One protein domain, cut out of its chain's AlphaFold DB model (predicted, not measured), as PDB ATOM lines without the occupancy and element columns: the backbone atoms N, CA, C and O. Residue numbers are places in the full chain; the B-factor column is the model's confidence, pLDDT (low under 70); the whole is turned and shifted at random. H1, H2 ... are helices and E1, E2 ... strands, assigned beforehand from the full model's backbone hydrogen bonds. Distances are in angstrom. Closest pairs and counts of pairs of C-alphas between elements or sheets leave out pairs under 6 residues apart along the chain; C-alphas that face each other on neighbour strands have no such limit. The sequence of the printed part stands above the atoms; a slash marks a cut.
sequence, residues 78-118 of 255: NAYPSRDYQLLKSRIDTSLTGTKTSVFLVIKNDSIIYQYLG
ATOM      1  N   ASN A  78     -14.753  32.264  18.362       86.81
ATOM      2  CA  ASN A  78     -14.272  33.637  18.373       86.81
ATOM      3  C   ASN A  78     -13.639  33.983  17.019       86.81
ATOM      4  O   ASN A  78     -12.527  33.552  16.727       86.81
ATOM      5  N   ALA A  79     -14.349  34.765  16.200       80.06
ATOM      6  CA  ALA A  79     -13.961  35.098  14.824       80.06
ATOM      7  C   ALA A  79     -13.556  36.578  14.638       80.06
ATOM      8  O   ALA A  79     -13.495  37.085  13.518       80.06
ATOM      9  N   TYR A  80     -13.252  37.278  15.734       70.50
ATOM     10  CA  TYR A  80     -12.953  38.713  15.748       70.50
ATOM     11  C   TYR A  80     -11.552  39.179  15.280       70.50
ATOM     12  O   TYR A  80     -11.398  40.380  15.125       70.50
ATOM     13  N   PRO A  81     -10.505  38.383  14.978       67.12
ATOM     14  CA  PRO A  81      -9.260  38.971  14.450       67.12
ATOM     15  C   PRO A  81      -9.319  39.347  12.950       67.12
ATOM     16  O   PRO A  81      -8.282  39.606  12.343       67.12
ATOM     17  N   SER A  82     -10.501  39.376  12.319       68.00
ATOM     18  CA  SER A  82     -10.640  39.697  10.893       68.00
ATOM     19  C   SER A  82     -10.461  41.196  10.598       68.00
ATOM     20  O   SER A  82     -10.685  42.064  11.443       68.00
ATOM     21  N   ARG A  83     -10.092  41.528   9.354       72.88
ATOM     22  CA  ARG A  83     -10.041  42.920   8.865       72.88
ATOM     23  C   ARG A  83     -11.380  43.644   9.060       72.88
ATOM     24  O   ARG A  83     -11.392  44.824   9.409       72.88
ATOM     25  N   ASP A  84     -12.484  42.924   8.878       71.19
ATOM     26  CA  ASP A  84     -13.839  43.449   9.048       71.19
ATOM     27  C   ASP A  84     -14.114  43.849  10.502       71.19
ATOM     28  O   ASP A  84     -14.708  44.899  10.743       71.19
ATOM     29  N   TYR A  85     -13.611  43.089  11.482       78.44
ATOM     30  CA  TYR A  85     -13.744  43.441  12.897       78.44
ATOM     31  C   TYR A  85     -13.082  44.780  13.227       78.44
ATOM     32  O   TYR A  85     -13.706  45.610  13.879       78.44
ATOM     33  N   GLN A  86     -11.859  45.038  12.752       78.62
ATOM     34  CA  GLN A  86     -11.164  46.302  13.043       78.62
ATOM     35  C   GLN A  86     -11.894  47.520  12.446       78.62
ATOM     36  O   GLN A  86     -11.959  48.592  13.061       78.62
ATOM     37  N   LEU A  87     -12.506  47.347  11.270       76.44
ATOM     38  CA  LEU A  87     -13.343  48.370  10.642       76.44
ATOM     39  C   LEU A  87     -14.649  48.603  11.415       76.44
ATOM     40  O   LEU A  87     -15.042  49.757  11.588       76.44
ATOM     41  N   LEU A  88     -15.301  47.544  11.913       75.94
ATOM     42  CA  LEU A  88     -16.461  47.676  12.803       75.94
ATOM     43  C   LEU A  88     -16.073  48.358  14.119       75.94
ATOM     44  O   LEU A  88     -16.747  49.291  14.542       75.94
ATOM     45  N   LYS A  89     -14.968  47.935  14.739       82.81
ATOM     46  CA  LYS A  89     -14.500  48.416  16.044       82.81
ATOM     47  C   LYS A  89     -14.250  49.913  16.060       82.81
ATOM     48  O   LYS A  89     -14.799  50.616  16.900       82.81
ATOM     49  N   SER A  90     -13.502  50.425  15.087       78.69
ATOM     50  CA  SER A  90     -13.224  51.866  15.012       78.69
ATOM     51  C   SER A  90     -14.479  52.732  14.824       78.69
ATOM     52  O   SER A  90     -14.480  53.886  15.238       78.69
ATOM     53  N   ARG A  91     -15.555  52.192  14.231       82.19
ATOM     54  CA  ARG A  91     -16.815  52.921  13.999       82.19
ATOM     55  C   ARG A  91     -17.813  52.790  15.145       82.19
ATOM     56  O   ARG A  91     -18.495  53.755  15.469       82.19
ATOM     57  N   ILE A  92     -17.943  51.592  15.703       88.88
ATOM     58  CA  ILE A  92     -19.029  51.241  16.618       88.88
ATOM     59  C   ILE A  92     -18.654  51.573  18.064       88.88
ATOM     60  O   ILE A  92     -19.506  52.084  18.790       88.88
ATOM     61  N   ASP A  93     -17.395  51.369  18.470       89.69
ATOM     62  CA  ASP A  93     -16.963  51.571  19.860       89.69
ATOM     63  C   ASP A  93     -17.288  52.986  20.353       89.69
ATOM     64  O   ASP A  93     -17.869  53.146  21.422       89.69
ATOM     65  N   THR A  94     -17.018  54.020  19.547       86.81
ATOM     66  CA  THR A  94     -17.317  55.415  19.913       86.81
ATOM     67  C   THR A  94     -18.806  55.637  20.191       86.81
ATOM     68  O   THR A  94     -19.166  56.304  21.164       86.81
ATOM     69  N   SER A  95     -19.693  55.058  19.377       90.06
ATOM     70  CA  SER A  95     -21.141  55.140  19.598       90.06
ATOM     71  C   SER A  95     -21.585  54.351  20.836       90.06
ATOM     72  O   SER A  95     -22.463  54.803  21.574       90.06
ATOM     73  N   LEU A  96     -20.970  53.196  21.100       94.06
ATOM     74  CA  LEU A  96     -21.269  52.370  22.276       94.06
ATOM     75  C   LEU A  96     -20.827  53.045  23.579       94.06
ATOM     76  O   LEU A  96     -21.581  53.047  24.555       94.06
ATOM     77  N   THR A  97     -19.664  53.698  23.583       90.69
ATOM     78  CA  THR A  97     -19.215  54.519  24.712       90.69
ATOM     79  C   THR A  97     -20.163  55.699  24.939       90.69
ATOM     80  O   THR A  97     -20.613  55.918  26.063       90.69
ATOM     81  N   GLY A  98     -20.551  56.416  23.875       89.25
ATOM     82  CA  GLY A  98     -21.473  57.556  23.968       89.25
ATOM     83  C   GLY A  98     -22.864  57.201  24.516       89.25
ATOM     84  O   GLY A  98     -23.514  58.033  25.146       89.25
ATOM     85  N   THR A  99     -23.303  55.953  24.336       92.62
ATOM     86  CA  THR A  99     -24.583  55.426  24.847       92.62
ATOM     87  C   THR A  99     -24.467  54.733  26.206       92.62
ATOM     88  O   THR A  99     -25.470  54.237  26.716       92.62
ATOM     89  N   LYS A 100     -23.274  54.723  26.820       90.81
ATOM     90  CA  LYS A 100     -22.985  54.028  28.087       90.81
ATOM     91  C   LYS A 100     -23.313  52.530  28.029       90.81
ATOM     92  O   LYS A 100     -23.822  51.958  28.991       90.81
ATOM     93  N   THR A 101     -23.042  51.896  26.889       92.25
ATOM     94  CA  THR A 101     -23.251  50.455  26.707       92.25
ATOM     95  C   THR A 101     -22.282  49.666  27.594       92.25
ATOM     96  O   THR A 101     -21.085  49.937  27.581       92.25
ATOM     97  N   SER A 102     -22.779  48.680  28.350       91.88
ATOM     98  CA  SER A 102     -21.938  47.786  29.167       91.88
ATOM     99  C   SER A 102     -21.411  46.589  28.372       91.88
ATOM    100  O   SER A 102     -20.232  46.267  28.450       91.88
ATOM    101  N   VAL A 103     -22.266  45.935  27.581       92.38
ATOM    102  CA  VAL A 103     -21.907  44.763  26.767       92.38
ATOM    103  C   VAL A 103     -22.616  44.854  25.421       92.38
ATOM    104  O   VAL A 103     -23.816  45.121  25.375       92.38
ATOM    105  N   PHE A 104     -21.895  44.590  24.331       91.88
ATOM    106  CA  PHE A 104     -22.479  44.441  22.999       91.88
ATOM    107  C   PHE A 104     -21.799  43.296  22.247       91.88
ATOM    108  O   PHE A 104     -20.572  43.223  22.179       91.88
ATOM    109  N   LEU A 105     -22.604  42.402  21.675       91.06
ATOM    110  CA  LEU A 105     -22.147  41.225  20.941       91.06
ATOM    111  C   LEU A 105     -22.860  41.154  19.592       91.06
ATOM    112  O   LEU A 105     -24.072  41.350  19.522       91.06
ATOM    113  N   VAL A 106     -22.123  40.802  18.539       90.19
ATOM    114  CA  VAL A 106     -22.701  40.401  17.251       90.19
ATOM    115  C   VAL A 106     -22.318  38.956  16.989       90.19
ATOM    116  O   VAL A 106     -21.137  38.610  16.922       90.19
ATOM    117  N   ILE A 107     -23.341  38.124  16.833       91.12
ATOM    118  CA  ILE A 107     -23.209  36.696  16.571       91.12
ATOM    119  C   ILE A 107     -23.750  36.424  15.173       91.12
ATOM    120  O   ILE A 107     -24.842  36.874  14.822       91.12
ATOM    121  N   LYS A 108     -22.989  35.674  14.381       89.69
ATOM    122  CA  LYS A 108     -23.407  35.169  13.075       89.69
ATOM    123  C   LYS A 108     -23.146  33.669  13.046       89.69
ATOM    124  O   LYS A 108     -22.002  33.245  13.176       89.69
ATOM    125  N   ASN A 109     -24.206  32.888  12.858       90.75
ATOM    126  CA  ASN A 109     -24.179  31.428  12.952       90.75
ATOM    127  C   ASN A 109     -23.676  30.962  14.334       90.75
ATOM    128  O   ASN A 109     -24.309  31.234  15.351       90.75
ATOM    129  N   ASP A 110     -22.534  30.285  14.361       93.25
ATOM    130  CA  ASP A 110     -21.845  29.750  15.534       93.25
ATOM    131  C   ASP A 110     -20.744  30.678  16.068       93.25
ATOM    132  O   ASP A 110     -20.062  30.327  17.032       93.25
ATOM    133  N   SER A 111     -20.562  31.853  15.461       90.06
ATOM    134  CA  SER A 111     -19.376  32.679  15.658       90.06
ATOM    135  C   SER A 111     -19.708  34.066  16.210       90.06
ATOM    136  O   SER A 111     -20.573  34.775  15.688       90.06
ATOM    137  N   ILE A 112     -18.973  34.494  17.237       89.69
ATOM    138  CA  ILE A 112     -18.923  35.892  17.673       89.69
ATOM    139  C   ILE A 112     -18.012  36.636  16.699       89.69
ATOM    140  O   ILE A 112     -16.807  36.383  16.633       89.69
ATOM    141  N   ILE A 113     -18.599  37.563  15.946       88.06
ATOM    142  CA  ILE A 113     -17.891  38.371  14.946       88.06
ATOM    143  C   ILE A 113     -17.560  39.776  15.456       88.06
ATOM    144  O   ILE A 113     -16.755  40.473  14.846       88.06
ATOM    145  N   TYR A 114     -18.163  40.193  16.573       89.44
ATOM    146  CA  TYR A 114     -17.851  41.445  17.254       89.44
ATOM    147  C   TYR A 114     -18.209  41.361  18.741       89.44
ATOM    148  O   TYR A 114     -19.262  40.830  19.100       89.44
ATOM    149  N   GLN A 115     -17.343  41.916  19.587       90.00
ATOM    150  CA  GLN A 115     -17.542  42.035  21.026       90.00
ATOM    151  C   GLN A 115     -17.005  43.379  21.511       90.00
ATOM    152  O   GLN A 115     -15.863  43.739  21.215       90.00
ATOM    153  N   TYR A 116     -17.825  44.061  22.302       90.69
ATOM    154  CA  TYR A 116     -17.474  45.242  23.075       90.69
ATOM    155  C   TYR A 116     -17.860  45.014  24.539       90.69
ATOM    156  O   TYR A 116     -18.975  44.572  24.835       90.69
ATOM    157  N   LEU A 117     -16.931  45.335  25.435       91.69
ATOM    158  CA  LEU A 117     -17.134  45.394  26.877       91.69
ATOM    159  C   LEU A 117     -16.791  46.817  27.310       91.69
ATOM    160  O   LEU A 117     -15.706  47.305  26.997       91.69
ATOM    161  N   GLY A 118     -17.734  47.484  27.966       90.75
ATOM    162  CA  GLY A 118     -17.520  48.814  28.517       90.75
ATOM    163  C   GLY A 118     -16.573  48.780  29.713       90.75
ATOM    164  O   GLY A 118     -16.354  47.732  30.325       90.75
TER     165      GLY A 118
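AT A GLANCE: This is residues 78 to 118 of the 255 residues of the protein "Class C beta-lactamase-related serine hydrolase" of Pedobacter sp (UniProt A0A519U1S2). A kinked helix, H1, runs lengthwise over a hairpin of two strands, closest to E2, with E1 farther from it. The printed part has 41 residues, with one named helix and two named strands in the order H1, E1, E2 along the chain; the class is mixed, helices and strands, and the sheet, in the order E1 - E2, is antiparallel. It is compact, with a radius of gyration of the C-alphas of 10.2 A, and elongated, spanning 28 by 18 by 11 A.

HOW THE PARTS SIT: Start at H1, residues 83 to 98, which has a kink of 36 degrees near residue 91; 9 of its 12 O i to N i+4 pairs are within hydrogen-bond range. A tight link leads to E1, residues 103 to 108, and another to E2, residues 111 to 117. E1 and E2 form a hairpin, antiparallel at 170 degrees; look for N 106 and O 114, 2.9 A apart, within hydrogen-bond range. The closest C-alphas of H1 and E2 are those of Tyr 85 and Tyr 114, 6.3 A apart.

IN THESE COORDINATES: Find C-alpha 83 at (-10.041, 42.920, 8.865); H1 runs 23.9 A from there. E1 measures 16.8 A. E2 runs 17.1 A to C-alpha 117 at (-17.134, 45.394, 26.877).

THE WHOLE: The C-alphas of Gly 98 and Asp 110 are the two farthest apart, 29.1 A. The printed part has no cut; pLDDT is under 70 at residues 81 to 82.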